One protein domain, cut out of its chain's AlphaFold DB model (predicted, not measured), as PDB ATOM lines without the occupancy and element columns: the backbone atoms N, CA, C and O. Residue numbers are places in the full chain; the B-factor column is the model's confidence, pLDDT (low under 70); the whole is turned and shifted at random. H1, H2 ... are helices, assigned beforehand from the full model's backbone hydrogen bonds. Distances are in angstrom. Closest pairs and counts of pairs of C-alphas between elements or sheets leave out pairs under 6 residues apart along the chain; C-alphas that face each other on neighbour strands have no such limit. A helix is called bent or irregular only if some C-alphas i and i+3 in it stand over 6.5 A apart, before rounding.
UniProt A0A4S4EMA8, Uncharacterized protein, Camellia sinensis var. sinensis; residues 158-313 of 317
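Overview. This is residues 158 to 313 of the 317 residues of an uncharacterized protein of Camellia sinensis var. sinensis (UniProt A0A4S4EMA8). The model is a long row of helices in two groups: at one end the long helix H1 has H2, H3 and H4 packing on it at steep or nearly right angles, at the other H8 and H9 pack on H7, and H5 and H6 lie between the groups. H10 makes an arm beyond H7, where residues 307 to 313 stick out, and residues 158 to 164 of H1 stick out from the first group. The printed part has 156 residues with ten named helices, H1 to H10 in chain order, and no named strand; its class is all helix. It is only just compact, close to loose, with a radius of gyration of the C-alphas of 17.8 A, and its spans are 60 by 33 by 31 A.

Arrangement. Begin with H1, residues 158 to 182. With its residues 173 to 181 alone it touches H2, residues 187 to 194, at a steep tilt of 49 degrees, opposite ways; the closest C-alphas are those of Lys 177 and Ser 190, 6.0 A apart. H3, residues 198 to 213, touches residues 168 to 173 of H1 with its residues 201 to 205 alone, about perpendicular at 82 degrees; the closest C-alphas, of Thr 172 and Ile 201, are 6.6 A apart. Next, H4, residues 222 to 232, touches H3 at 70.1 degrees, only just about perpendicular, and the closest C-alphas, of Ala 208 and Ala 226, are 4.8 A apart. H4 also touches residues 172 to 179 of H1, closest at the C-alphas of Ile 175 and Lys 227, 6.7 A. H6, residues 249 to 258, is the hub, touching four helices. It touches H2 at a shallow tilt of 32 degrees, only just short of steep, with the C-alphas of Leu 193 and Tyr 249 closest at 5.2 A. It touches H5, residues 235 to 244, at a steep tilt of 48 degrees, opposite ways, closest at the C-alphas of Leu 242 and Ile 252, 6.7 A. H6 and H3 only just touch, only at their ends, with 3 pairs of C-alphas within 8 A, the closest those of Phe 200 and Cys 257, 5.7 A. H6 and H8, residues 280 to 289, only just touch, also with 3 pairs, the closest those of Leu 255 and Val 288, 6.6 A. H7, residues 263 to 275, touches H8 at a steep tilt of 54 degrees, opposite ways; look at the C-alphas of Ala 270 and Ile 283, the closest, 6.4 A apart. H9, residues 292 to 295, touches residues 265 to 269 of H7 alone, closest at the C-alphas of Ala 265 and Leu 295, 5.4 A. H10, residues 299 to 311, touches no helix but is near H7, where the closest C-alphas, of Trp 272 and Asp 299, are 7.1 A apart. H1 is apart from H6, H7, H8, H9 and H10. Every O i to N i+4 pair is within hydrogen-bond range in H1, H2, H4, H5, H6 and H10; H3 has 10 of 12, H7 8 of 9 and H8 4 of 6, and H9 is too short for such a pair.

Along the chain. Find C-alpha 158 at (59.820, 92.639, 114.031); from there H1 runs 36.3 A to C-alpha 182. H3 is 24.2 A long, H7 19.2 A and H10 18.1 A, ending at C-alpha 311, (90.837, 140.828, 120.169). H8 is only just irregular, with C-alphas 281 and 284 6.9 A apart, and H9 is irregular, with C-alphas 292 and 295 7.0 A apart.

Size, cuts and confidence. The C-alphas of Gln 219 and Gly 313 are the two farthest apart, at 60.9 A. The printed part has no cut. The link from H3 to H4 is short, with 8 residues; the other links are tight. The mean pLDDT of the printed part is 93.1, and no printed residue is under 70.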
ATOM      1  N   GLU A 158      59.091  91.518 113.432       80.31
ATOM      2  CA  GLU A 158      59.820  92.639 114.031       80.31
ATOM      3  C   GLU A 158      60.829  92.189 115.100       80.31
ATOM      4  O   GLU A 158      61.984  92.632 115.094       80.31
ATOM      5  N   GLU A 159      60.449  91.246 115.967       88.00
ATOM      6  CA  GLU A 159      61.357  90.671 116.962       88.00
ATOM      7  C   GLU A 159      62.505  89.928 116.268       88.00
ATOM      8  O   GLU A 159      63.672  90.070 116.646       88.00
ATOM      9  N   MET A 160      62.203  89.195 115.193       87.19
ATOM     10  CA  MET A 160      63.218  88.497 114.405       87.19
ATOM     11  C   MET A 160      64.233  89.469 113.785       87.19
ATOM     12  O   MET A 160      65.441  89.208 113.823       87.19
ATOM     13  N   ILE A 161      63.771  90.605 113.254       90.31
ATOM     14  CA  ILE A 161      64.643  91.648 112.695       90.31
ATOM     15  C   ILE A 161      65.529  92.247 113.790       90.31
ATOM     16  O   ILE A 161      66.747  92.331 113.607       90.31
ATOM     17  N   PHE A 162      64.960  92.606 114.944       90.44
ATOM     18  CA  PHE A 162      65.727  93.174 116.055       90.44
ATOM     19  C   PHE A 162      66.808  92.203 116.553       90.44
ATOM     20  O   PHE A 162      67.977  92.574 116.696       90.44
ATOM     21  N   ARG A 163      66.456  90.921 116.721       91.88
ATOM     22  CA  ARG A 163      67.408  89.860 117.083       91.88
ATOM     23  C   ARG A 163      68.516  89.705 116.041       91.88
ATOM     24  O   ARG A 163      69.685  89.580 116.407       91.88
ATOM     25  N   ALA A 164      68.185  89.745 114.752       91.62
ATOM     26  CA  ALA A 164      69.172  89.642 113.679       91.62
ATOM     27  C   ALA A 164      70.161  90.823 113.671       91.62
ATOM     28  O   ALA A 164      71.358  90.622 113.436       91.62
ATOM     29  N   VAL A 165      69.681  92.039 113.951       94.38
ATOM     30  CA  VAL A 165      70.523  93.238 114.085       94.38
ATOM     31  C   VAL A 165      71.452  93.114 115.291       94.38
ATOM     32  O   VAL A 165      72.651  93.353 115.153       94.38
ATOM     33  N   GLU A 166      70.953  92.661 116.439       95.69
ATOM     34  CA  GLU A 166      71.770  92.520 117.649       95.69
ATOM     35  C   GLU A 166      72.885  91.474 117.482       95.69
ATOM     36  O   GLU A 166      74.045  91.695 117.851       95.69
ATOM     37  N   ILE A 167      72.578  90.358 116.811       94.94
ATOM     38  CA  ILE A 167      73.587  89.364 116.422       94.94
ATOM     39  C   ILE A 167      74.637  90.010 115.510       94.94
ATOM     40  O   ILE A 167      75.840  89.801 115.688       94.94
ATOM     41  N   ARG A 168      74.214  90.824 114.534       95.38
ATOM     42  CA  ARG A 168      75.138  91.494 113.609       95.38
ATOM     43  C   ARG A 168      76.035  92.506 114.322       95.38
ATOM     44  O   ARG A 168      77.233  92.555 114.024       95.38
ATOM     45  N   ARG A 169      75.493  93.257 115.281       97.62
ATOM     46  CA  ARG A 169      76.248  94.171 116.145       97.62
ATOM     47  C   ARG A 169      77.300  93.409 116.947       97.62
ATOM     48  O   ARG A 169      78.473  93.771 116.894       97.62
ATOM     49  N   THR A 170      76.924  92.294 117.574       97.75
ATOM     50  CA  THR A 170      77.849  91.424 118.328       97.75
ATOM     51  C   THR A 170      78.986  90.893 117.451       97.75
ATOM     52  O   THR A 170      80.159  90.973 117.819       97.75
ATOM     53  N   VAL A 171      78.675  90.415 116.243       97.44
ATOM     54  CA  VAL A 171      79.696  89.966 115.279       97.44
ATOM     55  C   VAL A 171      80.637  91.113 114.895       97.44
ATOM     56  O   VAL A 171      81.850  90.919 114.822       97.44
ATOM     57  N   THR A 172      80.103  92.316 114.679       98.31
ATOM     58  CA  THR A 172      80.898  93.500 114.315       98.31
ATOM     59  C   THR A 172      81.818  93.932 115.460       98.31
ATOM     60  O   THR A 172      82.991  94.221 115.220       98.31
ATOM     61  N   VAL A 173      81.341  93.875 116.707       98.50
ATOM     62  CA  VAL A 173      82.148  94.078 117.922       98.50
ATOM     63  C   VAL A 173      83.344  93.123 117.954       98.50
ATOM     64  O   VAL A 173      84.471  93.559 118.192       98.50
ATOM     65  N   GLU A 174      83.139  91.834 117.677       98.19
ATOM     66  CA  GLU A 174      84.228  90.851 117.681       98.19
ATOM     67  C   GLU A 174      85.224  91.058 116.533       98.19
ATOM     68  O   GLU A 174      86.437  90.941 116.735       98.19
ATOM     69  N   ILE A 175      84.745  91.443 115.345       98.31
ATOM     70  CA  ILE A 175      85.610  91.827 114.221       98.31
ATOM     71  C   ILE A 175      86.468  93.041 114.598       98.31
ATOM     72  O   ILE A 175      87.678  93.037 114.363       98.31
ATOM     73  N   PHE A 176      85.873  94.054 115.226       98.44
ATOM     74  CA  PHE A 176      86.595  95.244 115.657       98.44
ATOM     75  C   PHE A 176      87.619  94.927 116.758       98.44
ATOM     76  O   PHE A 176      88.767  95.366 116.686       98.44
ATOM     77  N   LYS A 177      87.266  94.095 117.747       98.31
ATOM     78  CA  LYS A 177      88.218  93.608 118.762       98.31
ATOM     79  C   LYS A 177      89.370  92.816 118.142       98.31
ATOM     80  O   LYS A 177      90.493  92.893 118.635       98.31
ATOM     81  N   GLU A 178      89.124  92.038 117.089       97.88
ATOM     82  CA  GLU A 178      90.184  91.357 116.335       97.88
ATOM     83  C   GLU A 178      91.110  92.367 115.640       97.88
ATOM     84  O   GLU A 178      92.329  92.251 115.755       97.88
ATOM     85  N   ALA A 179      90.566  93.405 114.999       98.00
ATOM     86  CA  ALA A 179      91.366  94.484 114.411       98.00
ATOM     87  C   ALA A 179      92.216  95.219 115.469       98.00
ATOM     88  O   ALA A 179      93.409  95.461 115.272       98.00
ATOM     89  N   MET A 180      91.649  95.479 116.648       97.94
ATOM     90  CA  MET A 180      92.377  96.034 117.794       97.94
ATOM     91  C   MET A 180      93.506  95.104 118.271       97.94
ATOM     92  O   MET A 180      94.619  95.564 118.542       97.94
ATOM     93  N   ARG A 181      93.272  93.785 118.314       96.81
ATOM     94  CA  ARG A 181      94.306  92.789 118.645       96.81
ATOM     95  C   ARG A 181      95.431  92.754 117.610       96.81
ATOM     96  O   ARG A 181      96.596  92.750 118.006       96.81
ATOM     97  N   LYS A 182      95.123  92.840 116.309       96.19
ATOM     98  CA  LYS A 182      96.139  93.039 115.252       96.19
ATOM     99  C   LYS A 182      96.946  94.321 115.478       96.19
ATOM    100  O   LYS A 182      98.159  94.343 115.292       96.19
ATOM    101  N   GLY A 183      96.289  95.367 115.978       95.38
ATOM    102  CA  GLY A 183      96.910  96.598 116.458       95.38
ATOM    103  C   GLY A 183      97.697  96.475 117.773       95.38
ATOM    104  O   GLY A 183      98.099  97.497 118.327       95.38
ATOM    105  N   LYS A 184      97.938  95.275 118.309       96.56
ATOM    106  CA  LYS A 184      98.659  95.059 119.577       96.56
ATOM    107  C   LYS A 184      98.004  95.744 120.787       96.56
ATOM    108  O   LYS A 184      98.682  96.055 121.767       96.56
ATOM    109  N   PHE A 185      96.696  95.999 120.743       97.19
ATOM    110  CA  PHE A 185      95.959  96.443 121.923       97.19
ATOM    111  C   PHE A 185      95.632  95.249 122.826       97.19
ATOM    112  O   PHE A 185      95.278  94.169 122.355       97.19
ATOM    113  N   GLY A 186      95.744  95.446 124.142       96.75
ATOM    114  CA  GLY A 186      95.379  94.427 125.123       96.75
ATOM    115  C   GLY A 186      93.881  94.109 125.090       96.75
ATOM    116  O   GLY A 186      93.064  94.967 124.744       96.75
ATOM    117  N   ILE A 187      93.521  92.888 125.492       96.25
ATOM    118  CA  ILE A 187      92.133  92.393 125.482       96.25
ATOM    119  C   ILE A 187      91.233  93.308 126.325       96.25
ATOM    120  O   ILE A 187      90.252  93.834 125.812       96.25
ATOM    121  N   THR A 188      91.617  93.584 127.574       97.25
ATOM    122  CA  THR A 188      90.850  94.438 128.498       97.25
ATOM    123  C   THR A 188      90.646  95.849 127.957       97.25
ATOM    124  O   THR A 188      89.540  96.377 127.998       97.25
ATOM    125  N   TYR A 189      91.702  96.460 127.408       97.06
ATOM    126  CA  TYR A 189      91.606  97.800 126.829       97.06
ATOM    127  C   TYR A 189      90.647  97.822 125.635       97.06
ATOM    128  O   TYR A 189      89.801  98.706 125.546       97.06
ATOM    129  N   SER A 190      90.750  96.828 124.750       97.62
ATOM    130  CA  SER A 190      89.884  96.711 123.576       97.62
ATOM    131  C   SER A 190      88.423  96.527 123.988       97.62
ATOM    132  O   SER A 190      87.559  97.228 123.481       97.62
ATOM    133  N   THR A 191      88.142  95.655 124.960       97.75
ATOM    134  CA  THR A 191      86.784  95.449 125.483       97.75
ATOM    135  C   THR A 191      86.202  96.725 126.092       97.75
ATOM    136  O   THR A 191      85.071  97.085 125.775       97.75
ATOM    137  N   ASN A 192      86.980  97.442 126.908       97.81
ATOM    138  CA  ASN A 192      86.529  98.673 127.562       97.81
ATOM    139  C   ASN A 192      86.337  99.841 126.590       97.81
ATOM    140  O   ASN A 192      85.495 100.699 126.828       97.81
ATOM    141  N   LEU A 193      87.134  99.907 125.523       97.62
ATOM    142  CA  LEU A 193      86.963 100.927 124.494       97.62
ATOM    143  C   LEU A 193      85.738 100.630 123.628       97.62
ATOM    144  O   LEU A 193      84.940 101.522 123.379       97.62
ATOM    145  N   VAL A 194      85.566  99.380 123.191       97.19
ATOM    146  CA  VAL A 194      84.465  99.006 122.289       97.19
ATOM    147  C   VAL A 194      83.099  99.160 122.953       97.19
ATOM    148  O   VAL A 194      82.149  99.555 122.286       97.19
ATOM    149  N   SER A 195      82.998  98.968 124.272       96.81
ATOM    150  CA  SER A 195      81.761  99.271 125.011       96.81
ATOM    151  C   SER A 195      81.390 100.763 125.015       96.81
ATOM    152  O   SER A 195      80.275 101.113 125.391       96.81
ATOM    153  N   ARG A 196      82.303 101.648 124.593       96.69
ATOM    154  CA  ARG A 196      82.093 103.095 124.427       96.69
ATOM    155  C   ARG A 196      81.948 103.519 122.962       96.69
ATOM    156  O   ARG A 196      81.964 104.711 122.692       96.69
ATOM    157  N   LEU A 197      81.823 102.565 122.037       96.25
ATOM    158  CA  LEU A 197      81.739 102.805 120.593       96.25
ATOM    159  C   LEU A 197      80.456 102.251 119.928       96.25
ATOM    160  O   LEU A 197      80.546 101.808 118.785       96.25
ATOM    161  N   PRO A 198      79.268 102.228 120.567       95.75
ATOM    162  CA  PRO A 198      78.095 101.576 119.972       95.75
ATOM    163  C   PRO A 198      77.697 102.192 118.620       95.75
ATOM    164  O   PRO A 198      77.521 101.469 117.644       95.75
ATOM    165  N   GLU A 199      77.660 103.520 118.529       95.75
ATOM    166  CA  GLU A 199      77.302 104.242 117.299       95.75
ATOM    167  C   GLU A 199      78.320 104.016 116.179       95.75
ATOM    168  O   GLU A 199      77.956 103.817 115.021       95.75
ATOM    169  N   PHE A 200      79.611 103.980 116.517       97.00
ATOM    170  CA  PHE A 200      80.651 103.691 115.537       97.00
ATOM    171  C   PHE A 200      80.579 102.242 115.033       97.00
ATOM    172  O   PHE A 200      80.820 101.982 113.854       97.00
ATOM    173  N   ILE A 201      80.217 101.284 115.892       97.62
ATOM    174  CA  ILE A 201      79.978  99.896 115.476       97.62
ATOM    175  C   ILE A 201      78.794  99.816 114.505       97.62
ATOM    176  O   ILE A 201      78.889  99.128 113.485       97.62
ATOM    177  N   ASP A 202      77.717 100.552 114.772       97.12
ATOM    178  CA  ASP A 202      76.570 100.620 113.866       97.12
ATOM    179  C   ASP A 202      76.955 101.281 112.532       97.12
ATOM    180  O   ASP A 202      76.600 100.778 111.464       97.12
ATOM    181  N   PHE A 203      77.783 102.328 112.562       97.19
ATOM    182  CA  PHE A 203      78.346 102.942 111.360       97.19
ATOM    183  C   PHE A 203      79.172 101.951 110.524       97.19
ATOM    184  O   PHE A 203      78.965 101.848 109.311       97.19
ATOM    185  N   VAL A 204      80.049 101.158 111.155       97.69
ATOM    186  CA  VAL A 204      80.801 100.080 110.483       97.69
ATOM    187  C   VAL A 204      79.847  99.066 109.852       97.69
ATOM    188  O   VAL A 204      80.053  98.657 108.709       97.69
ATOM    189  N   MET A 205      78.795  98.665 110.567       97.50
ATOM    190  CA  MET A 205      77.804  97.710 110.069       97.50
ATOM    191  C   MET A 205      77.064  98.246 108.835       97.50
ATOM    192  O   MET A 205      76.938  97.525 107.844       97.50
ATOM    193  N   ILE A 206      76.631  99.510 108.865       96.94
ATOM    194  CA  ILE A 206      75.966 100.184 107.739       96.94
ATOM    195  C   ILE A 206      76.913 100.283 106.540       96.94
ATOM    196  O   ILE A 206      76.538  99.919 105.422       96.94
ATOM    197  N   LYS A 207      78.164 100.707 106.754       96.75
ATOM    198  CA  LYS A 207      79.162 100.818 105.681       96.75
ATOM    199  C   LYS A 207      79.480  99.461 105.070       96.75
ATOM    200  O   LYS A 207      79.364  99.303 103.856       96.75
ATOM    201  N   ALA A 208      79.727  98.446 105.892       97.19
ATOM    202  CA  ALA A 208      79.932  97.079 105.429       97.19
ATOM    203  C   ALA A 208      78.714  96.516 104.676       97.19
ATOM    204  O   ALA A 208      78.877  95.734 103.739       97.19
ATOM    205  N   ALA A 209      77.486  96.888 105.048       96.56
ATOM    206  CA  ALA A 209      76.290  96.518 104.293       96.56
ATOM    207  C   ALA A 209      76.243  97.225 102.927       96.56
ATOM    208  O   ALA A 209      76.037  96.557 101.913       96.56
ATOM    209  N   SER A 210      76.513  98.534 102.893       97.06
ATOM    210  CA  SER A 210      76.521  99.341 101.664       97.06
ATOM    211  C   SER A 210      77.570  98.877 100.650       97.06
ATOM    212  O   SER A 210      77.285  98.818  99.459       97.06
ATOM    213  N   MET A 211      78.735  98.416 101.120       96.94
ATOM    214  CA  MET A 211      79.798  97.882 100.265       96.94
ATOM    215  C   MET A 211      79.336  96.691  99.415       96.94
ATOM    216  O   MET A 211      79.923  96.439  98.374       96.94
ATOM    217  N   LYS A 212      78.272  95.968  99.796       95.62
ATOM    218  CA  LYS A 212      77.724  94.872  98.976       95.62
ATOM    219  C   LYS A 212      77.245  95.347  97.594       95.62
ATOM    220  O   LYS A 212      77.152  94.532  96.685       95.62
ATOM    221  N   GLN A 213      76.921  96.632  97.446       94.75
ATOM    222  CA  GLN A 213      76.500  97.218  96.172       94.75
ATOM    223  C   GLN A 213      77.672  97.454  95.206       94.75
ATOM    224  O   GLN A 213      77.436  97.669  94.024       94.75
ATOM    225  N   LEU A 214      78.917  97.418  95.692       93.88
ATOM    226  CA  LEU A 214      80.111  97.571  94.867       93.88
ATOM    227  C   LEU A 214      80.478  96.231  94.223       93.88
ATOM    228  O   LEU A 214      80.496  95.202  94.904       93.88
ATOM    229  N   ASP A 215      80.839  96.254  92.940       92.88
ATOM    230  CA  ASP A 215      81.167  95.044  92.172       92.88
ATOM    231  C   ASP A 215      82.296  94.227  92.816       92.88
ATOM    232  O   ASP A 215      82.192  93.005  92.924       92.88
ATOM    233  N   GLU A 216      83.321  94.904  93.346       94.69
ATOM    234  CA  GLU A 216      84.457  94.283  94.043       94.69
ATOM    235  C   GLU A 216      84.019  93.421  95.241       94.69
ATOM    236  O   GLU A 216      84.592  92.364  95.512       94.69
ATOM    237  N   TYR A 217      82.963  93.836  95.945       95.06
ATOM    238  CA  TYR A 217      82.529  93.214  97.194       95.06
ATOM    239  C   TYR A 217      81.183  92.491  97.093       95.06
ATOM    240  O   TYR A 217      80.729  91.932  98.098       95.06
ATOM    241  N   SER A 218      80.562  92.444  95.914       93.25
ATOM    242  CA  SER A 218      79.229  91.865  95.692       93.25
ATOM    243  C   SER A 218      79.125  90.408  96.170       93.25
ATOM    244  O   SER A 218      78.178  90.035  96.868       93.25
ATOM    245  N   GLN A 219      80.166  89.608  95.901       94.75
ATOM    246  CA  GLN A 219      80.256  88.192  96.298       94.75
ATOM    247  C   GLN A 219      80.960  87.962  97.643       94.75
ATOM    248  O   GLN A 219      81.068  86.832  98.120       94.75
ATOM    249  N   SER A 220      81.462  89.022  98.278       96.00
ATOM    250  CA  SER A 220      82.165  88.895  99.552       96.00
ATOM    251  C   SER A 220      81.191  88.648 100.713       96.00
ATOM    252  O   SER A 220      79.994  88.946 100.653       96.00
ATOM    253  N   THR A 221      81.700  88.123 101.828       96.25
ATOM    254  CA  THR A 221      80.903  88.005 103.059       96.25
ATOM    255  C   THR A 221      80.875  89.332 103.819       96.25
ATOM    256  O   THR A 221      81.791  90.145 103.700       96.25
ATOM    257  N   PHE A 222      79.859  89.541 104.665       96.50
ATOM    258  CA  PHE A 222      79.792  90.718 105.545       96.50
ATOM    259  C   PHE A 222      81.076  90.897 106.369       96.50
ATOM    260  O   PHE A 222      81.596  92.003 106.462       96.50
ATOM    261  N   ASN A 223      81.622  89.806 106.915       97.38
ATOM    262  CA  ASN A 223      82.808  89.861 107.768       97.38
ATOM    263  C   ASN A 223      84.050  90.341 107.010       97.38
ATOM    264  O   ASN A 223      84.910  90.977 107.612       97.38
ATOM    265  N   VAL A 224      84.162  90.018 105.717       97.19
ATOM    266  CA  VAL A 224      85.244  90.530 104.863       97.19
ATOM    267  C   VAL A 224      85.070  92.032 104.677       97.19
ATOM    268  O   VAL A 224      85.983  92.771 105.021       97.19
ATOM    269  N   ARG A 225      83.878  92.492 104.274       97.88
ATOM    270  CA  ARG A 225      83.597  93.928 104.079       97.88
ATOM    271  C   ARG A 225      83.798  94.752 105.347       97.88
ATOM    272  O   ARG A 225      84.406  95.809 105.298       97.88
ATOM    273  N   ALA A 226      83.352  94.245 106.497       98.06
ATOM    274  CA  ALA A 226      83.554  94.910 107.781       98.06
ATOM    275  C   ALA A 226      85.042  95.026 108.146       98.06
ATOM    276  O   ALA A 226      85.471  96.077 108.611       98.06
ATOM    277  N   LYS A 227      85.843  93.975 107.911       97.94
ATOM    278  CA  LYS A 227      87.302  94.032 108.115       97.94
ATOM    279  C   LYS A 227      87.948  95.060 107.196       97.94
ATOM    280  O   LYS A 227      88.699  95.891 107.689       97.94
ATOM    281  N   THR A 228      87.614  95.019 105.909       97.62
ATOM    282  CA  THR A 228      88.114  95.966 104.909       97.62
ATOM    283  C   THR A 228      87.807  97.401 105.320       97.62
ATOM    284  O   THR A 228      88.726  98.196 105.456       97.62
ATOM    285  N   PHE A 229      86.550  97.704 105.655       97.56
ATOM    286  CA  PHE A 229      86.157  99.044 106.083       97.56
ATOM    287  C   PHE A 229      86.894  99.515 107.347       97.56
ATOM    288  O   PHE A 229      87.343 100.657 107.422       97.56
ATOM    289  N   ILE A 230      87.046  98.647 108.356       97.62
ATOM    290  CA  ILE A 230      87.790  98.990 109.578       97.62
ATOM    291  C   ILE A 230      89.254  99.304 109.252       97.62
ATOM    292  O   ILE A 230      89.792 100.279 109.782       97.62
ATOM    293  N   ASP A 231      89.885  98.504 108.394       96.31
ATOM    294  CA  ASP A 231      91.279  98.697 107.998       96.31
ATOM    295  C   ASP A 231      91.440 100.006 107.188       96.31
ATOM    296  O   ASP A 231      92.314 100.814 107.506       96.31
ATOM    297  N   GLU A 232      90.548 100.279 106.231       95.25
ATOM    298  CA  GLU A 232      90.539 101.499 105.404       95.25
ATOM    299  C   GLU A 232      90.253 102.775 106.202       95.25
ATOM    300  O   GLU A 232      90.876 103.810 105.971       95.25
ATOM    301  N   SER A 233      89.363 102.702 107.196       94.62
ATOM    302  CA  SER A 233      89.016 103.847 108.050       94.62
ATOM    303  C   SER A 233      90.186 104.358 108.900       94.62
ATOM    304  O   SER A 233      90.086 105.411 109.527       94.62
ATOM    305  N   ASN A 234      91.295 103.611 108.991       95.56
ATOM    306  CA  ASN A 234      92.457 103.947 109.819       95.56
ATOM    307  C   ASN A 234      92.121 104.234 111.301       95.56
ATOM    308  O   ASN A 234      92.889 104.898 112.016       95.56
ATOM    309  N   VAL A 235      91.009 103.678 111.798       96.50
ATOM    310  CA  VAL A 235      90.525 103.877 113.172       96.50
ATOM    311  C   VAL A 235      91.491 103.316 114.217       96.50
ATOM    312  O   VAL A 235      91.744 103.942 115.244       96.50
ATOM    313  N   VAL A 236      92.115 102.164 113.951       97.12
ATOM    314  CA  VAL A 236      93.052 101.520 114.888       97.12
ATOM    315  C   VAL A 236      94.342 102.350 115.064       97.12
ATOM    316  O   VAL A 236      94.756 102.579 116.208       97.12
ATOM    317  N   PRO A 237      94.998 102.846 113.990       96.38
ATOM    318  CA  PRO A 237      96.047 103.860 114.104       96.38
ATOM    319  C   PRO A 237      95.613 105.131 114.845       96.38
ATOM    320  O   PRO A 237      96.369 105.610 115.692       96.38
ATOM    321  N   LEU A 238      94.412 105.653 114.567       95.06
ATOM    322  CA  LEU A 238      93.888 106.854 115.223       95.06
ATOM    323  C   LEU A 238      93.740 106.654 116.736       95.06
ATOM    324  O   LEU A 238      94.256 107.455 117.511       95.06
ATOM    325  N   ILE A 239      93.133 105.547 117.173       96.06
ATOM    326  CA  ILE A 239      92.996 105.199 118.597       96.06
ATOM    327  C   ILE A 239      94.363 105.162 119.286       96.06
ATOM    328  O   ILE A 239      94.511 105.653 120.407       96.06
ATOM    329  N   ARG A 240      95.389 104.603 118.629       95.38
ATOM    330  CA  ARG A 240      96.748 104.558 119.194       95.38
ATOM    331  C   ARG A 240      97.319 105.953 119.373       95.38
ATOM    332  O   ARG A 240      97.896 106.242 120.418       95.38
ATOM    333  N   TRP A 241      97.148 106.801 118.365       92.88
ATOM    334  CA  TRP A 241      97.590 108.183 118.416       92.88
ATOM    335  C   TRP A 241      96.877 108.958 119.532       92.88
ATOM    336  O   TRP A 241      97.541 109.586 120.352       92.88
ATOM    337  N   LEU A 242      95.553 108.837 119.655       92.31
ATOM    338  CA  LEU A 242      94.778 109.477 120.724       92.31
ATOM    339  C   LEU A 242      95.221 108.999 122.115       92.31
ATOM    340  O   LEU A 242      95.435 109.808 123.017       92.31
ATOM    341  N   LYS A 243      95.458 107.692 122.271       92.19
ATOM    342  CA  LYS A 243      96.000 107.113 123.507       92.19
ATOM    343  C   LYS A 243      97.379 107.690 123.859       92.19
ATOM    344  O   LYS A 243      97.653 107.925 125.032       92.19
ATOM    345  N   HIS A 244      98.254 107.914 122.873       89.00
ATOM    346  CA  HIS A 244      99.562 108.549 123.096       89.00
ATOM    347  C   HIS A 244      99.439 110.023 123.506       89.00
ATOM    348  O   HIS A 244     100.276 110.509 124.259       89.00
ATOM    349  N   ASN A 245      98.368 110.706 123.093       87.31
ATOM    350  CA  ASN A 245      98.032 112.069 123.519       87.31
ATOM    351  C   ASN A 245      97.250 112.100 124.848       87.31
ATOM    352  O   ASN A 245      96.438 112.991 125.085       87.31
ATOM    353  N   SER A 246      97.496 111.113 125.716       86.50
ATOM    354  CA  SER A 246      96.959 111.025 127.079       86.50
ATOM    355  C   SER A 246      95.429 110.993 127.187       86.50
ATOM    356  O   SER A 246      94.889 111.280 128.255       86.50
ATOM    357  N   LEU A 247      94.719 110.599 126.124       90.50
ATOM    358  CA  LEU A 247      93.274 110.398 126.187       90.50
ATOM    359  C   LEU A 247      92.920 109.036 126.787       90.50
ATOM    360  O   LEU A 247      93.450 107.988 126.406       90.50
ATOM    361  N   SER A 248      91.980 109.057 127.727       92.12
ATOM    362  CA  SER A 248      91.391 107.850 128.303       92.12
ATOM    363  C   SER A 248      90.450 107.167 127.304       92.12
ATOM    364  O   SER A 248      89.897 107.807 126.412       92.12
ATOM    365  N   TYR A 249      90.229 105.856 127.447       93.69
ATOM    366  CA  TYR A 249      89.344 105.126 126.531       93.69
ATOM    367  C   TYR A 249      87.899 105.678 126.474       93.69
ATOM    368  O   TYR A 249      87.347 105.662 125.378       93.69
ATOM    369  N   PRO A 250      87.281 106.230 127.549       93.94
ATOM    370  CA  PRO A 250      85.976 106.883 127.426       93.94
ATOM    371  C   PRO A 250      86.026 108.137 126.549       93.94
ATOM    372  O   PRO A 250      85.138 108.339 125.731       93.94
ATOM    373  N   GLN A 251      87.081 108.949 126.676       93.25
ATOM    374  CA  GLN A 251      87.267 110.154 125.859       93.25
ATOM    375  C   GLN A 251      87.497 109.808 124.387       93.25
ATOM    376  O   GLN A 251      86.937 110.455 123.510       93.25
ATOM    377  N   ILE A 252      88.292 108.766 124.121       94.69
ATOM    378  CA  ILE A 252      88.512 108.253 122.763       94.69
ATOM    379  C   ILE A 252      87.196 107.751 122.166       94.69
ATOM    380  O   ILE A 252      86.891 108.081 121.025       94.69
ATOM    381  N   GLY A 253      86.422 106.977 122.935       94.38
ATOM    382  CA  GLY A 253      85.112 106.487 122.509       94.38
ATOM    383  C   GLY A 253      84.174 107.629 122.125       94.38
ATOM    384  O   GLY A 253      83.665 107.656 121.010       94.38
ATOM    385  N   ASN A 254      84.049 108.618 123.013       92.12
ATOM    386  CA  ASN A 254      83.222 109.800 122.785       92.12
ATOM    387  C   ASN A 254      83.629 110.555 121.513       92.12
ATOM    388  O   ASN A 254      82.790 110.817 120.663       92.12
ATOM    389  N   LEU A 255      84.924 110.841 121.345       92.44
ATOM    390  CA  LEU A 255      85.428 111.593 120.195       92.44
ATOM    391  C   LEU A 255      85.177 110.869 118.862       92.44
ATOM    392  O   LEU A 255      84.817 111.494 117.869       92.44
ATOM    393  N   ILE A 256      85.341 109.544 118.841       94.25
ATOM    394  CA  ILE A 256      85.058 108.735 117.651       94.25
ATOM    395  C   ILE A 256      83.562 108.762 117.321       94.25
ATOM    396  O   ILE A 256      83.217 108.928 116.153       94.25
ATOM    397  N   CYS A 257      82.672 108.646 118.310       92.50
ATOM    398  CA  CYS A 257      81.230 108.747 118.067       92.50
ATOM    399  C   CYS A 257      80.825 110.155 117.593       92.50
ATOM    400  O   CYS A 257      80.113 110.273 116.598       92.50
ATOM    401  N   MET A 258      81.374 111.216 118.200       89.12
ATOM    402  CA  MET A 258      81.144 112.611 117.785       89.12
ATOM    403  C   MET A 258      81.515 112.865 116.322       89.12
ATOM    404  O   MET A 258      80.869 113.662 115.656       89.12
ATOM    405  N   SER A 259      82.517 112.159 115.790       89.00
ATOM    406  CA  SER A 259      82.921 112.304 114.387       89.00
ATOM    407  C   SER A 259      81.882 111.811 113.371       89.00
ATOM    408  O   SER A 259      82.063 112.017 112.172       89.00
ATOM    409  N   ARG A 260      80.829 111.103 113.814       87.94
ATOM    410  CA  ARG A 260      79.771 110.527 112.959       87.94
ATOM    411  C   ARG A 260      80.316 109.704 111.782       87.94
ATOM    412  O   ARG A 260      79.702 109.611 110.722       87.94
ATOM    413  N   GLY A 261      81.488 109.097 111.976       86.25
ATOM    414  CA  GLY A 261      82.167 108.286 110.971       86.25
ATOM    415  C   GLY A 261      83.184 109.025 110.098       86.25
ATOM    416  O   GLY A 261      83.902 108.364 109.349       86.25
ATOM    417  N   ASN A 262      83.307 110.350 110.216       90.06
ATOM    418  CA  ASN A 262      84.377 111.128 109.591       90.06
ATOM    419  C   ASN A 262      85.592 111.231 110.527       90.06
ATOM    420  O   ASN A 262      85.834 112.245 111.180       90.06
ATOM    421  N   LEU A 263      86.377 110.159 110.595       92.75
ATOM    422  CA  LEU A 263      87.563 110.102 111.458       92.75
ATOM    423  C   LEU A 263      88.670 111.083 111.041       92.75
ATOM    424  O   LEU A 263      89.510 111.438 111.872       92.75
ATOM    425  N   ASP A 264      88.667 111.532 109.785       91.00
ATOM    426  CA  ASP A 264      89.631 112.507 109.281       91.00
ATOM    427  C   ASP A 264      89.388 113.900 109.863       91.00
ATOM    428  O   ASP A 264      90.357 114.615 110.107       91.00
ATOM    429  N   ALA A 265      88.148 114.241 110.230       91.75
ATOM    430  CA  ALA A 265      87.839 115.484 110.940       91.75
ATOM    431  C   ALA A 265      88.614 115.611 112.266       91.75
ATOM    432  O   ALA A 265      89.115 116.678 112.612       91.75
ATOM    433  N   ILE A 266      88.807 114.501 112.989       92.50
ATOM    434  CA  ILE A 266      89.611 114.495 114.222       92.50
ATOM    435  C   ILE A 266      91.075 114.833 113.916       92.50
ATOM    436  O   ILE A 266      91.722 115.546 114.686       92.50
ATOM    437  N   ARG A 267      91.618 114.308 112.811       90.88
ATOM    438  CA  ARG A 267      93.002 114.576 112.391       90.88
ATOM    439  C   ARG A 267      93.157 116.016 111.922       90.88
ATOM    440  O   ARG A 267      94.096 116.669 112.357       90.88
ATOM    441  N   HIS A 268      92.205 116.494 111.130       92.81
ATOM    442  CA  HIS A 268      92.124 117.864 110.644       92.81
ATOM    443  C   HIS A 268      92.196 118.870 111.795       92.81
ATOM    444  O   HIS A 268      93.155 119.630 111.888       92.81
ATOM    445  N   VAL A 269      91.273 118.783 112.760       92.06
ATOM    446  CA  VAL A 269      91.266 119.690 113.920       92.06
ATOM    447  C   VAL A 269      92.538 119.532 114.758       92.06
ATOM    448  O   VAL A 269      93.079 120.510 115.268       92.06
ATOM    449  N   ALA A 270      93.073 118.315 114.895       91.56
ATOM    450  CA  ALA A 270      94.343 118.108 115.587       91.56
ATOM    451  C   ALA A 270      95.535 118.777 114.884       91.56
ATOM    452  O   ALA A 270      96.467 119.209 115.563       91.56
ATOM    453  N   ASP A 271      95.541 118.824 113.555       92.44
ATOM    454  CA  ASP A 271      96.577 119.479 112.761       92.44
ATOM    455  C   ASP A 271      96.405 121.002 112.778       92.44
ATOM    456  O   ASP A 271      97.391 121.710 113.001       92.44
ATOM    457  N   TRP A 272      95.167 121.500 112.717       94.56
ATOM    458  CA  TRP A 272      94.862 122.910 112.946       94.56
ATOM    459  C   TRP A 272      95.332 123.373 114.337       94.56
ATOM    460  O   TRP A 272      96.084 124.341 114.446       94.56
ATOM    461  N   LEU A 273      95.046 122.615 115.406       92.12
ATOM    462  CA  LEU A 273      95.531 122.916 116.765       92.12
ATOM    463  C   LEU A 273      97.068 122.989 116.841       92.12
ATOM    464  O   LEU A 273      97.624 123.782 117.605       92.12
ATOM    465  N   LYS A 274      97.789 122.175 116.060       91.31
ATOM    466  CA  LYS A 274      99.258 122.267 115.984       91.31
ATOM    467  C   LYS A 274      99.706 123.536 115.264       91.31
ATOM    468  O   LYS A 274     100.733 124.091 115.654       91.31
ATOM    469  N   SER A 275      98.966 123.977 114.246       92.75
ATOM    470  CA  SER A 275      99.283 125.183 113.470       92.75
ATOM    471  C   SER A 275      99.259 126.445 114.339       92.75
ATOM    472  O   SER A 275     100.177 127.258 114.257       92.75
ATOM    473  N   ILE A 276      98.319 126.524 115.288       90.38
ATOM    474  CA  ILE A 276      98.233 127.597 116.294       90.38
ATOM    475  C   ILE A 276      99.118 127.341 117.534       90.38
ATOM    476  O   ILE A 276      98.935 127.949 118.588       90.38
ATOM    477  N   ASN A 277     100.093 126.431 117.424       88.25
ATOM    478  CA  ASN A 277     101.096 126.100 118.440       88.25
ATOM    479  C   ASN A 277     100.558 125.515 119.764       88.25
ATOM    480  O   ASN A 277     101.228 125.607 120.801       88.25
ATOM    481  N   VAL A 278      99.408 124.826 119.757       88.62
ATOM    482  CA  VAL A 278      98.950 124.083 120.942       88.62
ATOM    483  C   VAL A 278      99.942 122.965 121.263       88.62
ATOM    484  O   VAL A 278     100.245 122.094 120.444       88.62
ATOM    485  N   LYS A 279     100.455 122.957 122.500       85.38
ATOM    486  CA  LYS A 279     101.376 121.907 122.965       85.38
ATOM    487  C   LYS A 279     100.696 120.543 122.846       85.38
ATOM    488  O   LYS A 279      99.571 120.381 123.305       85.38
ATOM    489  N   GLY A 280     101.421 119.535 122.353       81.69
ATOM    490  CA  GLY A 280     100.884 118.185 122.112       81.69
ATOM    491  C   GLY A 280     100.081 117.592 123.277       81.69
ATOM    492  O   GLY A 280      99.000 117.050 123.076       81.69
ATOM    493  N   ARG A 281     100.543 117.803 124.520       82.00
ATOM    494  CA  ARG A 281      99.853 117.357 125.748       82.00
ATOM    495  C   ARG A 281      98.431 117.911 125.926       82.00
ATOM    496  O   ARG A 281      97.662 117.357 126.701       82.00
ATOM    497  N   PHE A 282      98.104 119.018 125.263       86.44
ATOM    498  CA  PHE A 282      96.811 119.693 125.351       86.44
ATOM    499  C   PHE A 282      95.915 119.445 124.139       86.44
ATOM    500  O   PHE A 282      94.724 119.714 124.242       86.44
ATOM    501  N   ILE A 283      96.426 118.877 123.040       88.81
ATOM    502  CA  ILE A 283      95.626 118.614 121.833       88.81
ATOM    503  C   ILE A 283      94.445 117.698 122.165       88.81
ATOM    504  O   ILE A 283      93.302 118.018 121.851       88.81
ATOM    505  N   GLY A 284      94.698 116.593 122.873       84.25
ATOM    506  CA  GLY A 284      93.628 115.686 123.291       84.25
ATOM    507  C   GLY A 284      92.591 116.377 124.181       84.25
ATOM    508  O   GLY A 284      91.390 116.190 124.001       84.25
ATOM    509  N   VAL A 285      93.041 117.220 125.115       84.69
ATOM    510  CA  VAL A 285      92.143 117.961 126.014       84.69
ATOM    511  C   VAL A 285      91.281 118.954 125.235       84.69
ATOM    512  O   VAL A 285      90.085 119.035 125.503       84.69
ATOM    513  N   ALA A 286      91.867 119.671 124.275       88.12
ATOM    514  CA  ALA A 286      91.154 120.611 123.419       88.12
ATOM    515  C   ALA A 286      90.069 119.899 122.599       88.12
ATOM    516  O   ALA A 286      88.912 120.298 122.669       88.12
ATOM    517  N   LEU A 287      90.405 118.782 121.940       88.62
ATOM    518  CA  LEU A 287      89.452 117.987 121.151       88.62
ATOM    519  C   LEU A 287      88.251 117.502 121.972       88.62
ATOM    520  O   LEU A 287      87.127 117.505 121.489       88.62
ATOM    521  N   VAL A 288      88.473 117.093 123.224       85.50
ATOM    522  CA  VAL A 288      87.390 116.607 124.094       85.50
ATOM    523  C   VAL A 288      86.548 117.753 124.656       85.50
ATOM    524  O   VAL A 288      85.352 117.583 124.871       85.50
ATOM    525  N   LYS A 289      87.158 118.909 124.940       86.62
ATOM    526  CA  LYS A 289      86.462 120.050 125.554       86.62
ATOM    527  C   LYS A 289      85.742 120.953 124.562       86.62
ATOM    528  O   LYS A 289      84.852 121.680 124.985       86.62
ATOM    529  N   ALA A 290      86.120 120.921 123.290       77.81
ATOM    530  CA  ALA A 290      85.592 121.832 122.283       77.81
ATOM    531  C   ALA A 290      84.145 121.523 121.836       77.81
ATOM    532  O   ALA A 290      83.571 122.278 121.058       77.81
ATOM    533  N   GLY A 291      83.516 120.482 122.397       72.62
ATOM    534  CA  GLY A 291      82.101 120.173 122.179       72.62
ATOM    535  C   GLY A 291      81.833 119.455 120.855       72.62
ATOM    536  O   GLY A 291      82.755 119.120 120.119       72.62
ATOM    537  N   GLU A 292      80.558 119.174 120.578       70.44
ATOM    538  CA  GLU A 292      80.129 118.325 119.447       70.44
ATOM    539  C   GLU A 292      80.429 118.930 118.073       70.44
ATOM    540  O   GLU A 292      80.747 118.192 117.145       70.44
ATOM    541  N   ASN A 293      80.432 120.257 117.961       82.38
ATOM    542  CA  ASN A 293      80.488 120.928 116.662       82.38
ATOM    543  C   ASN A 293      81.913 121.222 116.182       82.38
ATOM    544  O   ASN A 293      82.095 121.569 115.023       82.38
ATOM    545  N   ILE A 294      82.938 121.078 117.034       86.31
ATOM    546  CA  ILE A 294      84.314 121.469 116.672       86.31
ATOM    547  C   ILE A 294      84.856 120.690 115.470       86.31
ATOM    548  O   ILE A 294      85.673 121.202 114.717       86.31
ATOM    549  N   LEU A 295      84.405 119.446 115.297       89.12
ATOM    550  CA  LEU A 295      84.824 118.581 114.196       89.12
ATOM    551  C   LEU A 295      84.151 118.955 112.868       89.12
ATOM    552  O   LEU A 295      84.580 118.473 111.825       89.12
ATOM    553  N   GLU A 296      83.095 119.769 112.909       89.25
ATOM    554  CA  GLU A 296      82.344 120.220 111.736       89.25
ATOM    555  C   GLU A 296      82.794 121.613 111.257       89.25
ATOM    556  O   GLU A 296      82.435 122.003 110.149       89.25
ATOM    557  N   LEU A 297      83.588 122.340 112.057       89.00
ATOM    558  CA  LEU A 297      84.069 123.682 111.718       89.00
ATOM    559  C   LEU A 297      85.197 123.656 110.682       89.00
ATOM    560  O   LEU A 297      86.080 122.793 110.707       89.00
ATOM    561  N   SER A 298      85.168 124.656 109.807       91.00
ATOM    562  CA  SER A 298      86.236 124.973 108.857       91.00
ATOM    563  C   SER A 298      87.425 125.666 109.532       91.00
ATOM    564  O   SER A 298      87.297 126.227 110.623       91.00
ATOM    565  N   ASP A 299      88.586 125.647 108.874       92.50
ATOM    566  CA  ASP A 299      89.782 126.349 109.360       92.50
ATOM    567  C   ASP A 299      89.523 127.856 109.513       92.50
ATOM    568  O   ASP A 299      89.979 128.465 110.477       92.50
ATOM    569  N   GLU A 300      88.723 128.450 108.621       93.69
ATOM    570  CA  GLU A 300      88.362 129.867 108.672       93.69
ATOM    571  C   GLU A 300      87.527 130.217 109.910       93.69
ATOM    572  O   GLU A 300      87.799 131.216 110.578       93.69
ATOM    573  N   GLU A 301      86.531 129.392 110.248       93.44
ATOM    574  CA  GLU A 301      85.709 129.583 111.450       93.44
ATOM    575  C   GLU A 301      86.537 129.394 112.726       93.44
ATOM    576  O   GLU A 301      86.374 130.124 113.706       93.44
ATOM    577  N   LEU A 302      87.452 128.421 112.718       92.56
ATOM    578  CA  LEU A 302      88.362 128.180 113.833       92.56
ATOM    579  C   LEU A 302      89.315 129.368 114.046       92.56
ATOM    580  O   LEU A 302      89.508 129.809 115.185       92.56
ATOM    581  N   ASP A 303      89.860 129.928 112.967       93.06
ATOM    582  CA  ASP A 303      90.712 131.118 113.005       93.06
ATOM    583  C   ASP A 303      89.936 132.371 113.440       93.06
ATOM    584  O   ASP A 303      90.463 133.179 114.211       93.06
ATOM    585  N   GLU A 304      88.672 132.522 113.029       94.81
ATOM    586  CA  GLU A 304      87.794 133.606 113.491       94.81
ATOM    587  C   GLU A 304      87.581 133.541 115.009       94.81
ATOM    588  O   GLU A 304      87.702 134.560 115.698       94.81
ATOM    589  N   ILE A 305      87.337 132.345 115.560       90.62
ATOM    590  CA  ILE A 305      87.195 132.144 117.008       90.62
ATOM    591  C   ILE A 305      88.475 132.567 117.739       90.62
ATOM    592  O   ILE A 305      88.407 133.267 118.753       90.62
ATOM    593  N   VAL A 306      89.650 132.179 117.234       91.38
ATOM    594  CA  VAL A 306      90.936 132.575 117.829       91.38
ATOM    595  C   VAL A 306      91.138 134.087 117.734       91.38
ATOM    596  O   VAL A 306      91.460 134.719 118.741       91.38
ATOM    597  N   GLY A 307      90.887 134.685 116.568       92.81
ATOM    598  CA  GLY A 307      91.001 136.127 116.354       92.81
ATOM    599  C   GLY A 307      90.067 136.934 117.258       92.81
ATOM    600  O   GLY A 307      90.461 137.971 117.802       92.81
ATOM    601  N   TYR A 308      88.853 136.431 117.500       94.56
ATOM    602  CA  TYR A 308      87.925 137.012 118.466       94.56
ATOM    603  C   TYR A 308      88.491 136.964 119.890       94.56
ATOM    604  O   TYR A 308      88.467 137.975 120.594       94.56
ATOM    605  N   LEU A 309      89.038 135.827 120.325       92.56
ATOM    606  CA  LEU A 309      89.629 135.694 121.662       92.56
ATOM    607  C   LEU A 309      90.828 136.637 121.852       92.56
ATOM    608  O   LEU A 309      90.910 137.325 122.872       92.56
ATOM    609  N   GLU A 310      91.713 136.726 120.860       93.25
ATOM    610  CA  GLU A 310      92.866 137.635 120.878       93.25
ATOM    611  C   GLU A 310      92.433 139.104 120.942       93.25
ATOM    612  O   GLU A 310      92.958 139.878 121.745       93.25
ATOM    613  N   SER A 311      91.410 139.474 120.167       94.69
ATOM    614  CA  SER A 311      90.837 140.828 120.169       94.69
ATOM    615  C   SER A 311      90.204 141.201 121.515       94.69
ATOM    616  O   SER A 311      90.172 142.373 121.882       94.69
ATOM    617  N   ASN A 312      89.743 140.207 122.280       95.69
ATOM    618  CA  ASN A 312      89.213 140.374 123.635       95.69
ATOM    619  C   ASN A 312      90.294 140.269 124.731       95.69
ATOM    620  O   ASN A 312      89.973 140.243 125.920       95.69
ATOM    621  N   GLY A 313      91.577 140.235 124.357       91.69
ATOM    622  CA  GLY A 313      92.705 140.278 125.289       91.69
ATOM    623  C   GLY A 313      93.167 138.916 125.810       91.69
ATOM    624  O   GLY A 313      93.977 138.871 126.741       91.69
TER     625      GLY A 313